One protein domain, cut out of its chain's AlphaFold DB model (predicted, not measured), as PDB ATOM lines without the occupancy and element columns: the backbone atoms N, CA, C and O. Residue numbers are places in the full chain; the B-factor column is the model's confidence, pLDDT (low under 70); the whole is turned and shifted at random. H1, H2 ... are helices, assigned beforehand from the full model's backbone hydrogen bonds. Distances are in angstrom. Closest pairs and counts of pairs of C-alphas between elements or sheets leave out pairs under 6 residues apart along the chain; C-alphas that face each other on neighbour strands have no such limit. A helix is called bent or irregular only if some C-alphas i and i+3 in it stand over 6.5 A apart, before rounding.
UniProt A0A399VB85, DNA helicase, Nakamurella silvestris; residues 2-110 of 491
ATOM      1  N   VAL A   2      46.356  41.934  14.810       75.44
ATOM      2  CA  VAL A   2      46.122  42.866  13.677       75.44
ATOM      3  C   VAL A   2      45.032  43.903  13.976       75.44
ATOM      4  O   VAL A   2      45.283  45.083  13.798       75.44
ATOM      5  N   GLN A   3      43.876  43.501  14.524       77.00
ATOM      6  CA  GLN A   3      42.805  44.438  14.917       77.00
ATOM      7  C   GLN A   3      43.305  45.547  15.853       77.00
ATOM      8  O   GLN A   3      43.089  46.724  15.611       77.00
ATOM      9  N   ARG A   4      44.062  45.163  16.882       74.44
ATOM     10  CA  ARG A   4      44.679  46.100  17.819       74.44
ATOM     11  C   ARG A   4      45.684  47.024  17.125       74.44
ATOM     12  O   ARG A   4      45.732  48.202  17.437       74.44
ATOM     13  N   ALA A   5      46.459  46.502  16.175       73.81
ATOM     14  CA  ALA A   5      47.409  47.291  15.395       73.81
ATOM     15  C   ALA A   5      46.722  48.352  14.523       73.81
ATOM     16  O   ALA A   5      47.254  49.448  14.382       73.81
ATOM     17  N   VAL A   6      45.530  48.052  13.995       76.69
ATOM     18  CA  VAL A   6      44.682  49.042  13.313       76.69
ATOM     19  C   VAL A   6      44.272  50.144  14.287       76.69
ATOM     20  O   VAL A   6      44.432  51.320  13.975       76.69
ATOM     21  N   ASP A   7      43.813  49.772  15.481       74.56
ATOM     22  CA  ASP A   7      43.224  50.713  16.439       74.56
ATOM     23  C   ASP A   7      44.276  51.547  17.207       74.56
ATOM     24  O   ASP A   7      44.014  52.691  17.569       74.56
ATOM     25  N   THR A   8      45.476  51.005  17.459       70.31
ATOM     26  CA  THR A   8      46.506  51.638  18.313       70.31
ATOM     27  C   THR A   8      47.876  51.805  17.646       70.31
ATOM     28  O   THR A   8      48.831  52.196  18.315       70.31
ATOM     29  N   GLY A   9      48.030  51.438  16.368       67.00
ATOM     30  CA  GLY A   9      49.309  51.466  15.637       67.00
ATOM     31  C   GLY A   9      50.342  50.427  16.098       67.00
ATOM     32  O   GLY A   9      51.437  50.356  15.549       67.00
ATOM     33  N   LYS A  10      50.019  49.611  17.112       72.00
ATOM     34  CA  LYS A  10      50.913  48.597  17.692       72.00
ATOM     35  C   LYS A  10      50.175  47.264  17.893       72.00
ATOM     36  O   LYS A  10      49.184  47.234  18.623       72.00
ATOM     37  N   PRO A  11      50.642  46.151  17.297       68.31
ATOM     38  CA  PRO A  11      49.953  44.857  17.367       68.31
ATOM     39  C   PRO A  11      49.986  44.179  18.745       68.31
ATOM     40  O   PRO A  11      49.097  43.375  19.044       68.31
ATOM     41  N   PHE A  12      50.973  44.507  19.587       74.81
ATOM     42  CA  PHE A  12      51.202  43.890  20.897       74.81
ATOM     43  C   PHE A  12      51.368  44.946  22.002       74.81
ATOM     44  O   PHE A  12      51.844  46.052  21.755       74.81
ATOM     45  N   ASN A  13      50.979  44.588  23.229       62.97
ATOM     46  CA  ASN A  13      51.195  45.390  24.436       62.97
ATOM     47  C   ASN A  13      52.573  45.088  25.050       62.97
ATOM     48  O   ASN A  13      53.067  43.975  24.899       62.97
ATOM     49  N   TRP A  14      53.154  46.037  25.796       55.28
ATOM     50  CA  TRP A  14      54.500  45.914  26.394       55.28
ATOM     51  C   TRP A  14      54.686  44.724  27.357       55.28
ATOM     52  O   TRP A  14      55.818  44.327  27.609       55.28
ATOM     53  N   TYR A  15      53.597  44.132  27.857       51.25
ATOM     54  CA  TYR A  15      53.622  42.982  28.761       51.25
ATOM     55  C   TYR A  15      52.737  41.846  28.234       51.25
ATOM     56  O   TYR A  15      51.538  41.819  28.498       51.25
ATOM     57  N   HIS A  16      53.327  40.894  27.509       53.28
ATOM     58  CA  HIS A  16      52.730  39.574  27.280       53.28
ATOM     59  C   HIS A  16      53.814  38.490  27.228       53.28
ATOM     60  O   HIS A  16      54.654  38.476  26.330       53.28
ATOM     61  N   PHE A  17      53.753  37.557  28.181       45.38
ATOM     62  CA  PHE A  17      54.503  36.300  28.167       45.38
ATOM     63  C   PHE A  17      53.862  35.316  27.171       45.38
ATOM     64  O   PHE A  17      52.639  35.215  27.108       45.38
ATOM     65  N   GLY A  18      54.687  34.597  26.401       57.44
ATOM     66  CA  GLY A  18      54.248  33.478  25.549       57.44
ATOM     67  C   GLY A  18      53.931  33.789  24.078       57.44
ATOM     68  O   GLY A  18      53.330  32.956  23.415       57.44
ATOM     69  N   THR A  19      54.321  34.952  23.536       58.94
ATOM     70  CA  THR A  19      54.027  35.333  22.130       58.94
ATOM     71  C   THR A  19      55.260  35.481  21.228       58.94
ATOM     72  O   THR A  19      55.146  36.048  20.146       58.94
ATOM     73  N   ALA A  20      56.427  34.969  21.638       64.44
ATOM     74  CA  ALA A  20      57.689  35.138  20.904       64.44
ATOM     75  C   ALA A  20      57.600  34.670  19.434       64.44
ATOM     76  O   ALA A  20      57.947  35.425  18.529       64.44
ATOM     77  N   GLU A  21      57.017  33.493  19.184       66.12
ATOM     78  CA  GLU A  21      56.821  32.963  17.824       66.12
ATOM     79  C   GLU A  21      55.873  33.830  16.976       66.12
ATOM     80  O   GLU A  21      56.116  34.071  15.794       66.12
ATOM     81  N   LEU A  22      54.805  34.363  17.580       67.69
ATOM     82  CA  LEU A  22      53.870  35.268  16.903       67.69
ATOM     83  C   LEU A  22      54.515  36.622  16.593       67.69
ATOM     84  O   LEU A  22      54.212  37.219  15.564       67.69
ATOM     85  N   GLN A  23      55.404  37.115  17.453       69.31
ATOM     86  CA  GLN A  23      56.138  38.355  17.205       69.31
ATOM     87  C   GLN A  23      57.125  38.202  16.043       69.31
ATOM     88  O   GLN A  23      57.224  39.109  15.217       69.31
ATOM     89  N   ASP A  24      57.799  37.056  15.924       72.62
ATOM     90  CA  ASP A  24      58.693  36.777  14.797       72.62
ATOM     91  C   ASP A  24      57.934  36.589  13.477       72.62
ATOM     92  O   ASP A  24      58.345  37.125  12.445       72.62
ATOM     93  N   LEU A  25      56.759  35.954  13.509       74.06
ATOM     94  CA  LEU A  25      55.852  35.906  12.357       74.06
ATOM     95  C   LEU A  25      55.367  37.302  11.949       74.06
ATOM     96  O   LEU A  25      55.316  37.607  10.759       74.06
ATOM     97  N   PHE A  26      55.063  38.181  12.906       75.25
ATOM     98  CA  PHE A  26      54.649  39.551  12.600       75.25
ATOM     99  C   PHE A  26      55.767  40.362  11.940       75.25
ATOM    100  O   PHE A  26      55.482  41.074  10.983       75.25
ATOM    101  N   LYS A  27      57.034  40.210  12.357       73.00
ATOM    102  CA  LYS A  27      58.188  40.877  11.711       73.00
ATOM    103  C   LYS A  27      58.345  40.519  10.229       73.00
ATOM    104  O   LYS A  27      58.922  41.298   9.472       73.00
ATOM    105  N   SER A  28      57.840  39.358   9.806       76.81
ATOM    106  CA  SER A  28      57.857  38.933   8.399       76.81
ATOM    107  C   SER A  28      56.794  39.624   7.534       76.81
ATOM    108  O   SER A  28      56.885  39.594   6.304       76.81
ATOM    109  N   ILE A  29      55.807  40.281   8.155       79.00
ATOM    110  CA  ILE A  29      54.735  40.985   7.456       79.00
ATOM    111  C   ILE A  29      55.303  42.241   6.803       79.00
ATOM    112  O   ILE A  29      55.888  43.103   7.460       79.00
ATOM    113  N   LYS A  30      55.080  42.362   5.495       76.31
ATOM    114  CA  LYS A  30      55.461  43.536   4.717       76.31
ATOM    115  C   LYS A  30      54.251  44.093   3.980       76.31
ATOM    116  O   LYS A  30      53.595  43.367   3.238       76.31
ATOM    117  N   VAL A  31      53.998  45.389   4.130       76.06
ATOM    118  CA  VAL A  31      53.069  46.162   3.297       76.06
ATOM    119  C   VAL A  31      53.930  47.039   2.392       76.06
ATOM    120  O   VAL A  31      54.772  47.794   2.868       76.06
ATOM    121  N   SER A  32      53.819  46.864   1.071       75.38
ATOM    122  CA  SER A  32      54.689  47.537   0.085       75.38
ATOM    123  C   SER A  32      56.199  47.393   0.368       75.38
ATOM    124  O   SER A  32      56.982  48.311   0.140       75.38
ATOM    125  N   GLY A  33      56.616  46.232   0.887       73.88
ATOM    126  CA  GLY A  33      58.024  45.901   1.139       73.88
ATOM    127  C   GLY A  33      58.588  46.358   2.490       73.88
ATOM    128  O   GLY A  33      59.715  45.979   2.810       73.88
ATOM    129  N   LYS A  34      57.819  47.094   3.302       77.19
ATOM    130  CA  LYS A  34      58.220  47.555   4.642       77.19
ATOM    131  C   LYS A  34      57.312  46.992   5.728       77.19
ATOM    132  O   LYS A  34      56.178  46.608   5.453       77.19
ATOM    133  N   TYR A  35      57.829  46.921   6.952       80.12
ATOM    134  CA  TYR A  35      57.013  46.570   8.108       80.12
ATOM    135  C   TYR A  35      55.972  47.685   8.343       80.12
ATOM    136  O   TYR A  35      56.341  48.855   8.257       80.12
ATOM    137  N   PRO A  36      54.687  47.351   8.553       78.81
ATOM    138  CA  PRO A  36      53.643  48.356   8.732       78.81
ATOM    139  C   PRO A  36      53.810  49.106  10.063       78.81
ATOM    140  O   PRO A  36      53.724  48.513  11.139       78.81
ATOM    141  N   ASP A  37      54.002  50.424   9.978       71.94
ATOM    142  CA  ASP A  37      54.287  51.304  11.126       71.94
ATOM    143  C   ASP A  37      53.153  52.310  11.394       71.94
ATOM    144  O   ASP A  37      53.134  52.984  12.427       71.94
ATOM    145  N   THR A  38      52.170  52.397  10.493       78.31
ATOM    146  CA  THR A  38      51.022  53.309  10.605       78.31
ATOM    147  C   THR A  38      49.693  52.565  10.741       78.31
ATOM    148  O   THR A  38      49.516  51.462  10.221       78.31
ATOM    149  N   SER A  39      48.719  53.184  11.422       76.56
ATOM    150  CA  SER A  39      47.351  52.648  11.558       76.56
ATOM    151  C   SER A  39      46.707  52.346  10.191       76.56
ATOM    152  O   SER A  39      46.085  51.296  10.024       76.56
ATOM    153  N   ASP A  40      46.944  53.191   9.181       78.81
ATOM    154  CA  ASP A  40      46.429  52.997   7.818       78.81
ATOM    155  C   ASP A  40      47.045  51.783   7.101       78.81
ATOM    156  O   ASP A  40      46.344  51.053   6.393       78.81
ATOM    157  N   GLU A  41      48.340  51.513   7.288       80.25
ATOM    158  CA  GLU A  41      48.992  50.324   6.720       80.25
ATOM    159  C   GLU A  41      48.488  49.035   7.377       80.25
ATOM    160  O   GLU A  41      48.217  48.049   6.684       80.25
ATOM    161  N   TRP A  42      48.270  49.057   8.695       81.56
ATOM    162  CA  TRP A  42      47.615  47.954   9.398       81.56
ATOM    163  C   TRP A  42      46.167  47.766   8.943       81.56
ATOM    164  O   TRP A  42      45.714  46.626   8.820       81.56
ATOM    165  N   LYS A  43      45.443  48.852   8.641       83.00
ATOM    166  CA  LYS A  43      44.073  48.794   8.115       83.00
ATOM    167  C   LYS A  43      44.029  48.120   6.744       83.00
ATOM    168  O   LYS A  43      43.207  47.232   6.539       83.00
ATOM    169  N   ARG A  44      44.964  48.448   5.846       80.88
ATOM    170  CA  ARG A  44      45.108  47.779   4.537       80.88
ATOM    171  C   ARG A  44      45.457  46.298   4.669       80.88
ATOM    172  O   ARG A  44      44.895  45.472   3.953       80.88
ATOM    173  N   LEU A  45      46.353  45.945   5.594       82.44
ATOM    174  CA  LEU A  45      46.667  44.544   5.886       82.44
ATOM    175  C   LEU A  45      45.428  43.795   6.392       82.44
ATOM    176  O   LEU A  45      45.160  42.675   5.960       82.44
ATOM    177  N   LYS A  46      44.656  44.422   7.286       81.44
ATOM    178  CA  LYS A  46      43.408  43.857   7.793       81.44
ATOM    179  C   LYS A  46      42.389  43.659   6.667       81.44
ATOM    180  O   LYS A  46      41.865  42.563   6.537       81.44
ATOM    181  N   GLU A  47      42.176  44.654   5.807       82.75
ATOM    182  CA  GLU A  47      41.292  44.529   4.638       82.75
ATOM    183  C   GLU A  47      41.725  43.390   3.701       82.75
ATOM    184  O   GLU A  47      40.881  42.657   3.186       82.75
ATOM    185  N   TYR A  48      43.032  43.196   3.501       81.44
ATOM    186  CA  TYR A  48      43.557  42.072   2.724       81.44
ATOM    187  C   TYR A  48      43.258  40.715   3.386       81.44
ATOM    188  O   TYR A  48      42.818  39.781   2.709       81.44
ATOM    189  N   LEU A  49      43.455  40.601   4.703       80.44
ATOM    190  CA  LEU A  49      43.153  39.383   5.463       80.44
ATOM    191  C   LEU A  49      41.649  39.078   5.483       80.44
ATOM    192  O   LEU A  49      41.263  37.939   5.221       80.44
ATOM    193  N   ASP A  50      40.807  40.090   5.702       83.00
ATOM    194  CA  ASP A  50      39.346  39.974   5.695       83.00
ATOM    195  C   ASP A  50      38.838  39.532   4.310       83.00
ATOM    196  O   ASP A  50      37.990  38.637   4.199       83.00
ATOM    197  N   ARG A  51      39.404  40.082   3.224       80.25
ATOM    198  CA  ARG A  51      39.117  39.636   1.849       80.25
ATOM    199  C   ARG A  51      39.537  38.188   1.620       80.25
ATOM    200  O   ARG A  51      38.756  37.418   1.063       80.25
ATOM    201  N   ARG A  52      40.731  37.792   2.071       79.12
ATOM    202  CA  ARG A  52      41.226  36.411   1.945       79.12
ATOM    203  C   ARG A  52      40.338  35.426   2.708       79.12
ATOM    204  O   ARG A  52      40.026  34.357   2.193       79.12
ATOM    205  N   GLN A  53      39.883  35.796   3.904       81.00
ATOM    206  CA  GLN A  53      38.968  34.985   4.701       81.00
ATOM    207  C   GLN A  53      37.592  34.858   4.035       81.00
ATOM    208  O   GLN A  53      37.062  33.753   3.931       81.00
ATOM    209  N   THR A  54      37.042  35.962   3.522       82.56
ATOM    210  CA  THR A  54      35.763  35.961   2.793       82.56
ATOM    211  C   THR A  54      35.838  35.084   1.543       82.56
ATOM    212  O   THR A  54      34.935  34.284   1.292       82.56
ATOM    213  N   LEU A  55      36.941  35.177   0.795       80.25
ATOM    214  CA  LEU A  55      37.185  34.360  -0.390       80.25
ATOM    215  C   LEU A  55      37.294  32.874  -0.036       80.25
ATOM    216  O   LEU A  55      36.672  32.059  -0.705       80.25
ATOM    217  N   ASN A  56      37.987  32.510   1.045       78.75
ATOM    218  CA  ASN A  56      38.056  31.120   1.509       78.75
ATOM    219  C   ASN A  56      36.672  30.552   1.870       78.75
ATOM    220  O   ASN A  56      36.358  29.416   1.513       78.75
ATOM    221  N   VAL A  57      35.823  31.343   2.537       82.31
ATOM    222  CA  VAL A  57      34.445  30.936   2.871       82.31
ATOM    223  C   VAL A  57      33.604  30.758   1.607       82.31
ATOM    224  O   VAL A  57      32.884  29.767   1.482       82.31
ATOM    225  N   PHE A  58      33.697  31.693   0.659       82.56
ATOM    226  CA  PHE A  58      33.000  31.599  -0.623       82.56
ATOM    227  C   PHE A  58      33.443  30.367  -1.419       82.56
ATOM    228  O   PHE A  58      32.605  29.596  -1.873       82.56
ATOM    229  N   MET A  59      34.751  30.138  -1.513       78.44
ATOM    230  CA  MET A  59      35.364  29.005  -2.204       78.44
ATOM    231  C   MET A  59      34.948  27.662  -1.616       78.44
ATOM    232  O   MET A  59      34.634  26.741  -2.359       78.44
ATOM    233  N   SER A  60      34.899  27.549  -0.287       79.81
ATOM    234  CA  SER A  60      34.430  26.331   0.378       79.81
ATOM    235  C   SER A  60      32.979  26.008   0.004       79.81
ATOM    236  O   SER A  60      32.675  24.864  -0.331       79.81
ATOM    237  N   LYS A  61      32.102  27.023  -0.022       82.94
ATOM    238  CA  LYS A  61      30.707  26.868  -0.461       82.94
ATOM    239  C   LYS A  61      30.600  26.558  -1.954       82.94
ATOM    240  O   LYS A  61      29.824  25.690  -2.338       82.94
ATOM    241  N   TRP A  62      31.378  27.246  -2.790       82.31
ATOM    242  CA  TRP A  62      31.414  26.999  -4.230       82.31
ATOM    243  C   TRP A  62      31.854  25.571  -4.522       82.31
ATOM    244  O   TRP A  62      31.132  24.854  -5.193       82.31
ATOM    245  N   ASN A  63      32.984  25.130  -3.967       83.06
ATOM    246  CA  ASN A  63      33.545  23.809  -4.236       83.06
ATOM    247  C   ASN A  63      32.630  22.671  -3.750       83.06
ATOM    248  O   ASN A  63      32.592  21.623  -4.392       83.06
ATOM    249  N   SER A  64      31.848  22.867  -2.677       81.75
ATOM    250  CA  SER A  64      30.871  21.855  -2.243       81.75
ATOM    251  C   SER A  64      29.715  21.702  -3.231       81.75
ATOM    252  O   SER A  64      29.244  20.591  -3.461       81.75
ATOM    253  N   ILE A  65      29.251  22.812  -3.811       80.62
ATOM    254  CA  ILE A  65      28.213  22.815  -4.848       80.62
ATOM    255  C   ILE A  65      28.801  22.306  -6.168       80.62
ATOM    256  O   ILE A  65      28.163  21.540  -6.886       80.62
ATOM    257  N   ALA A  66      30.037  22.699  -6.470       79.25
ATOM    258  CA  ALA A  66      30.694  22.412  -7.727       79.25
ATOM    259  C   ALA A  66      30.887  20.912  -7.948       79.25
ATOM    260  O   ALA A  66      30.565  20.405  -9.018       79.25
ATOM    261  N   ALA A  67      31.295  20.197  -6.896       75.94
ATOM    262  CA  ALA A  67      31.432  18.745  -6.917       75.94
ATOM    263  C   ALA A  67      30.098  18.004  -7.131       75.94
ATOM    264  O   ALA A  67      30.094  16.908  -7.678       75.94
ATOM    265  N   GLN A  68      28.964  18.577  -6.710       76.81
ATOM    266  CA  GLN A  68      27.640  17.966  -6.907       76.81
ATOM    267  C   GLN A  68      27.066  18.232  -8.300       76.81
ATOM    268  O   GLN A  68      26.289  17.429  -8.808       76.81
ATOM    269  N   LEU A  69      27.420  19.373  -8.895       72.81
ATOM    270  CA  LEU A  69      26.916  19.818 -10.195       72.81
ATOM    271  C   LEU A  69      27.888  19.538 -11.350       72.81
ATOM    272  O   LEU A  69      27.622  19.972 -12.467       72.81
ATOM    273  N   ASP A  70      28.993  18.838 -11.077       69.69
ATOM    274  CA  ASP A  70      30.052  18.509 -12.040       69.69
ATOM    275  C   ASP A  70      30.614  19.754 -12.765       69.69
ATOM    276  O   ASP A  70      30.919  19.753 -13.959       69.69
ATOM    277  N   ILE A  71      30.713  20.868 -12.031       71.88
ATOM    278  CA  ILE A  71      31.256  22.148 -12.516       71.88
ATOM    279  C   ILE A  71      32.654  22.403 -11.922       71.88
ATOM    280  O   ILE A  71      33.008  21.819 -10.898       71.88
ATOM    281  N   PRO A  72      33.481  23.276 -12.537       75.56
ATOM    282  CA  PRO A  72      34.889  23.415 -12.169       75.56
ATOM    283  C   PRO A  72      35.121  23.822 -10.705       75.56
ATOM    284  O   PRO A  72      34.594  24.830 -10.222       75.56
ATOM    285  N   VAL A  73      35.968  23.046 -10.027       76.81
ATOM    286  CA  VAL A  73      36.475  23.310  -8.673       76.81
ATOM    287  C   VAL A  73      37.664  24.269  -8.771       76.81
ATOM    288  O   VAL A  73      38.470  24.158  -9.695       76.81
ATOM    289  N   ILE A  74      37.794  25.204  -7.829       73.88
ATOM    290  CA  ILE A  74      38.912  26.160  -7.808       73.88
ATOM    291  C   ILE A  74      39.819  25.875  -6.602       73.88
ATOM    292  O   ILE A  74      39.340  25.613  -5.496       73.88
ATOM    293  N   GLU A  75      41.138  25.924  -6.803       69.88
ATOM    294  CA  GLU A  75      42.154  25.599  -5.790       69.88
ATOM    295  C   GLU A  75      42.987  26.822  -5.361       69.88
ATOM    296  O   GLU A  75      43.221  27.746  -6.137       69.88
ATOM    297  N   LEU A  76      43.479  26.809  -4.115       61.88
ATOM    298  CA  LEU A  76      44.157  27.935  -3.448       61.88
ATOM    299  C   LEU A  76      45.687  28.001  -3.641       61.88
ATOM    300  O   LEU A  76      46.310  28.934  -3.138       61.88
ATOM    301  N   ASN A  77      46.305  27.031  -4.322       60.78
ATOM    302  CA  ASN A  77      47.760  26.796  -4.321       60.78
ATOM    303  C   ASN A  77      48.601  28.024  -4.722       60.78
ATOM    304  O   ASN A  77      48.854  28.240  -5.903       60.78
ATOM    305  N   ASN A  78      49.055  28.812  -3.736       58.62
ATOM    306  CA  ASN A  78      49.888  30.016  -3.890       58.62
ATOM    307  C   ASN A  78      49.405  31.038  -4.941       58.62
ATOM    308  O   ASN A  78      50.191  31.874  -5.386       58.62
ATOM    309  N   ARG A  79      48.119  31.012  -5.313       66.69
ATOM    310  CA  ARG A  79      47.546  31.934  -6.301       66.69
ATOM    311  C   ARG A  79      47.131  33.245  -5.649       66.69
ATOM    312  O   ARG A  79      46.727  33.285  -4.482       66.69
ATOM    313  N   SER A  80      47.232  34.327  -6.409       69.62
ATOM    314  CA  SER A  80      46.751  35.636  -5.974       69.62
ATOM    315  C   SER A  80      45.216  35.674  -5.960       69.62
ATOM    316  O   SER A  80      44.543  34.973  -6.716       69.62
ATOM    317  N   ILE A  81      44.643  36.512  -5.090       71.12
ATOM    318  CA  ILE A  81      43.184  36.712  -4.997       71.12
ATOM    319  C   ILE A  81      42.601  37.163  -6.349       71.12
ATOM    320  O   ILE A  81      41.508  36.739  -6.725       71.12
ATOM    321  N   ASP A  82      43.351  37.968  -7.101       73.88
ATOM    322  CA  ASP A  82      42.918  38.519  -8.385       73.88
ATOM    323  C   ASP A  82      42.822  37.454  -9.487       73.88
ATOM    324  O   ASP A  82      41.907  37.504 -10.310       73.88
ATOM    325  N   GLU A  83      43.709  36.454  -9.491       77.06
ATOM    326  CA  GLU A  83      43.651  35.329 -10.438       77.06
ATOM    327  C   GLU A  83      42.382  34.493 -10.237       77.06
ATOM    328  O   GLU A  83      41.681  34.187 -11.201       77.06
ATOM    329  N   ILE A  84      42.038  34.205  -8.979       75.94
ATOM    330  CA  ILE A  84      40.841  33.432  -8.624       75.94
ATOM    331  C   ILE A  84      39.567  34.192  -9.019       75.94
ATOM    332  O   ILE A  84      38.666  33.634  -9.645       75.94
ATOM    333  N   LEU A  85      39.490  35.493  -8.712       76.06
ATOM    334  CA  LEU A  85      38.344  36.325  -9.096       76.06
ATOM    335  C   LEU A  85      38.194  36.441 -10.619       76.06
ATOM    336  O   LEU A  85      37.073  36.461 -11.138       76.06
ATOM    337  N   LYS A  86      39.310  36.477 -11.354       80.75
ATOM    338  CA  LYS A  86      39.311  36.505 -12.819       80.75
ATOM    339  C   LYS A  86      38.767  35.206 -13.413       80.75
ATOM    340  O   LYS A  86      37.977  35.281 -14.352       80.75
ATOM    341  N   GLU A  87      39.120  34.045 -12.864       78.81
ATOM    342  CA  GLU A  87      38.564  32.751 -13.292       78.81
ATOM    343  C   GLU A  87      37.049  32.672 -13.059       78.81
ATOM    344  O   GLU A  87      36.308  32.322 -13.979       78.81
ATOM    345  N   PHE A  88      36.557  33.093 -11.890       78.19
ATOM    346  CA  PHE A  88      35.113  33.161 -11.632       78.19
ATOM    347  C   PHE A  88      34.389  34.095 -12.595       78.19
ATOM    348  O   PHE A  88      33.343  33.748 -13.141       78.19
ATOM    349  N   THR A  89      34.963  35.271 -12.841       81.19
ATOM    350  CA  THR A  89      34.395  36.239 -13.783       81.19
ATOM    351  C   THR A  89      34.344  35.648 -15.192       81.19
ATOM    352  O   THR A  89      33.337  35.779 -15.886       81.19
ATOM    353  N   GLN A  90      35.393  34.935 -15.614       82.44
ATOM    354  CA  GLN A  90      35.408  34.236 -16.898       82.44
ATOM    355  C   GLN A  90      34.365  33.123 -16.972       82.44
ATOM    356  O   GLN A  90      33.716  32.992 -18.009       82.44
ATOM    357  N   LEU A  91      34.190  32.342 -15.904       80.81
ATOM    358  CA  LEU A  91      33.155  31.317 -15.835       80.81
ATOM    359  C   LEU A  91      31.776  31.950 -15.988       80.81
ATOM    360  O   LEU A  91      31.077  31.591 -16.926       80.81
ATOM    361  N   ILE A  92      31.435  32.960 -15.182       80.75
ATOM    362  CA  ILE A  92      30.147  33.672 -15.260       80.75
ATOM    363  C   ILE A  92      29.898  34.208 -16.675       80.75
ATOM    364  O   ILE A  92      28.837  33.962 -17.247       80.75
ATOM    365  N   ILE A  93      30.892  34.873 -17.276       83.69
ATOM    366  CA  ILE A  93      30.786  35.395 -18.645       83.69
ATOM    367  C   ILE A  93      30.532  34.263 -19.649       83.69
ATOM    368  O   ILE A  93      29.716  34.423 -20.557       83.69
ATOM    369  N   ARG A  94      31.225  33.125 -19.524       81.00
ATOM    370  CA  ARG A  94      31.023  31.970 -20.411       81.00
ATOM    371  C   ARG A  94      29.623  31.390 -20.248       81.00
ATOM    372  O   ARG A  94      28.951  31.186 -21.254       81.00
ATOM    373  N   THR A  95      29.157  31.186 -19.019       79.12
ATOM    374  CA  THR A  95      27.819  30.639 -18.759       79.12
ATOM    375  C   THR A  95      26.732  31.565 -19.293       79.12
ATOM    376  O   THR A  95      25.776  31.102 -19.914       79.12
ATOM    377  N   GLN A  96      26.906  32.878 -19.125       82.44
ATOM    378  CA  GLN A  96      25.961  33.877 -19.614       82.44
ATOM    379  C   GLN A  96      25.929  33.924 -21.144       82.44
ATOM    380  O   GLN A  96      24.850  33.879 -21.729       82.44
ATOM    381  N   LYS A  97      27.091  33.859 -21.808       81.69
ATOM    382  CA  LYS A  97      27.165  33.709 -23.271       81.69
ATOM    383  C   LYS A  97      26.460  32.445 -23.762       81.69
ATOM    384  O   LYS A  97      25.742  32.505 -24.757       81.69
ATOM    385  N   CYS A  98      26.635  31.308 -23.087       76.50
ATOM    386  CA  CYS A  98      25.942  30.070 -23.450       76.50
ATOM    387  C   CYS A  98      24.418  30.207 -23.317       76.50
ATOM    388  O   CYS A  98      23.678  29.756 -24.193       76.50
ATOM    389  N   LEU A  99      23.943  30.863 -22.255       79.38
ATOM    390  CA  LEU A  99      22.518  31.105 -22.036       79.38
ATOM    391  C   LEU A  99      21.928  32.061 -23.085       79.38
ATOM    392  O   LEU A  99      20.846  31.797 -23.612       79.38
ATOM    393  N   ASP A 100      22.657  33.119 -23.441       81.25
ATOM    394  CA  ASP A 100      22.256  34.067 -24.483       81.25
ATOM    395  C   ASP A 100      22.170  33.392 -25.855       81.25
ATOM    396  O   ASP A 100      21.187  33.567 -26.578       81.25
ATOM    397  N   LEU A 101      23.165  32.567 -26.206       76.19
ATOM    398  CA  LEU A 101      23.156  31.790 -27.448       76.19
ATOM    399  C   LEU A 101      21.963  30.832 -27.500       76.19
ATOM    400  O   LEU A 101      21.270  30.773 -28.517       76.19
ATOM    401  N   LYS A 102      21.679  30.134 -26.395       74.81
ATOM    402  CA  LYS A 102      20.503  29.269 -26.271       74.81
ATOM    403  C   LYS A 102      19.215  30.058 -26.505       74.81
ATOM    404  O   LYS A 102      18.427  29.686 -27.370       74.81
ATOM    405  N   ASN A 103      19.002  31.150 -25.774       78.62
ATOM    406  CA  ASN A 103      17.760  31.920 -25.857       78.62
ATOM    407  C   ASN A 103      17.557  32.542 -27.242       78.62
ATOM    408  O   ASN A 103      16.434  32.583 -27.744       78.62
ATOM    409  N   LYS A 104      18.643  32.990 -27.879       78.44
ATOM    410  CA  LYS A 104      18.585  33.632 -29.190       78.44
ATOM    411  C   LYS A 104      18.360  32.643 -30.332       78.44
ATOM    412  O   LYS A 104      17.589  32.940 -31.242       78.44
ATOM    413  N   TYR A 105      19.033  31.491 -30.316       75.62
ATOM    414  CA  TYR A 105      19.108  30.628 -31.498       75.62
ATOM    415  C   TYR A 105      18.330  29.315 -31.383       75.62
ATOM    416  O   TYR A 105      17.907  28.798 -32.415       75.62
ATOM    417  N   LEU A 106      18.065  28.788 -30.179       74.88
ATOM    418  CA  LEU A 106      17.449  27.460 -30.024       74.88
ATOM    419  C   LEU A 106      16.017  27.405 -30.580       74.88
ATOM    420  O   LEU A 106      15.660  26.476 -31.303       74.88
ATOM    421  N   ASN A 107      15.201  28.422 -30.292       71.62
ATOM    422  CA  ASN A 107      13.815  28.474 -30.773       71.62
ATOM    423  C   ASN A 107      13.747  28.614 -32.298       71.62
ATOM    424  O   ASN A 107      12.942  27.954 -32.962       71.62
ATOM    425  N   LEU A 108      14.624  29.453 -32.859       75.75
ATOM    426  CA  LEU A 108      14.719  29.662 -34.301       75.75
ATOM    427  C   LEU A 108      15.170  28.374 -35.003       75.75
ATOM    428  O   LEU A 108      14.597  27.977 -36.017       75.75
ATOM    429  N   PHE A 109      16.164  27.697 -34.422       75.38
ATOM    430  CA  PHE A 109      16.689  26.433 -34.910       75.38
ATOM    431  C   PHE A 109      15.617  25.342 -34.923       75.38
ATOM    432  O   PHE A 109      15.370  24.773 -35.980       75.38
ATOM    433  N   ASN A 110      14.916  25.105 -33.809       72.06
ATOM    434  CA  ASN A 110      13.870  24.076 -33.734       72.06
ATOM    435  C   ASN A 110      12.749  24.309 -34.758       72.06
ATOM    436  O   ASN A 110      12.293  23.373 -35.417       72.06
TER     437      ASN A 110
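Overview. This is residues 2 to 110 of the 491 residues of the protein "DNA helicase" of Nakamurella silvestris (UniProt A0A399VB85). Two long helices make an open fork: H4 begins beside H3, near Arg 52, and slants away, its residues 92 to 110 sticking out as a bare arm that makes much of the length. Two short helices sit near the other end, where H1 packs on the first residues of H3, while H2 is held in long loops without touching a helix. The printed part has 109 residues with four named helices, in the order H1, H2, H3, H4, and no named strand; its class is all helix. It is extended, with a radius of gyration of the C-alphas of 21.6 A, and spans 76 by 27 by 21 A.

Arrangement. Start at H1, residues 2 to 8, which touches residues 39 to 46 alone of H3, residues 39 to 69; the closest C-alphas, of Val 6 and Ser 39, are 4.8 A apart. They run opposite ways at a shallow tilt of 27 degrees. Between them, H2, residues 20 to 27, is apart from both. Go on to H4, residues 81 to 110, close to H3 but not clearly touching: the closest C-alphas, of Arg 52 and Ile 81, are 7.2 A apart. These two run the same way at a steep tilt of 40 degrees. Each O i to N i+4 pair is within hydrogen-bond range in H1 and H2; in H3 26 of 27 are, in H4 24 of 26.

Along the chain. Find C-alpha 2 at (46.122, 42.866, 13.677), where H1 begins. H3 runs 44.4 A from C-alpha 39 at (47.351, 52.648, 11.558). H4 runs 43.0 A to C-alpha 110 at (13.870, 24.076, -33.734); it is irregular, with C-alphas 104 and 107 7.2 A apart, and has a kink of 32 degrees near residue 104.

Size, cuts and confidence. Look at Tyr 15 and Asn 110, whose C-alphas are the farthest apart, 76.4 A. The three links are long, and the printed part has no cut. Mean pLDDT of the printed part is 75.0; it is under 70 at residues 13 to 23 and 75 to 80, among others.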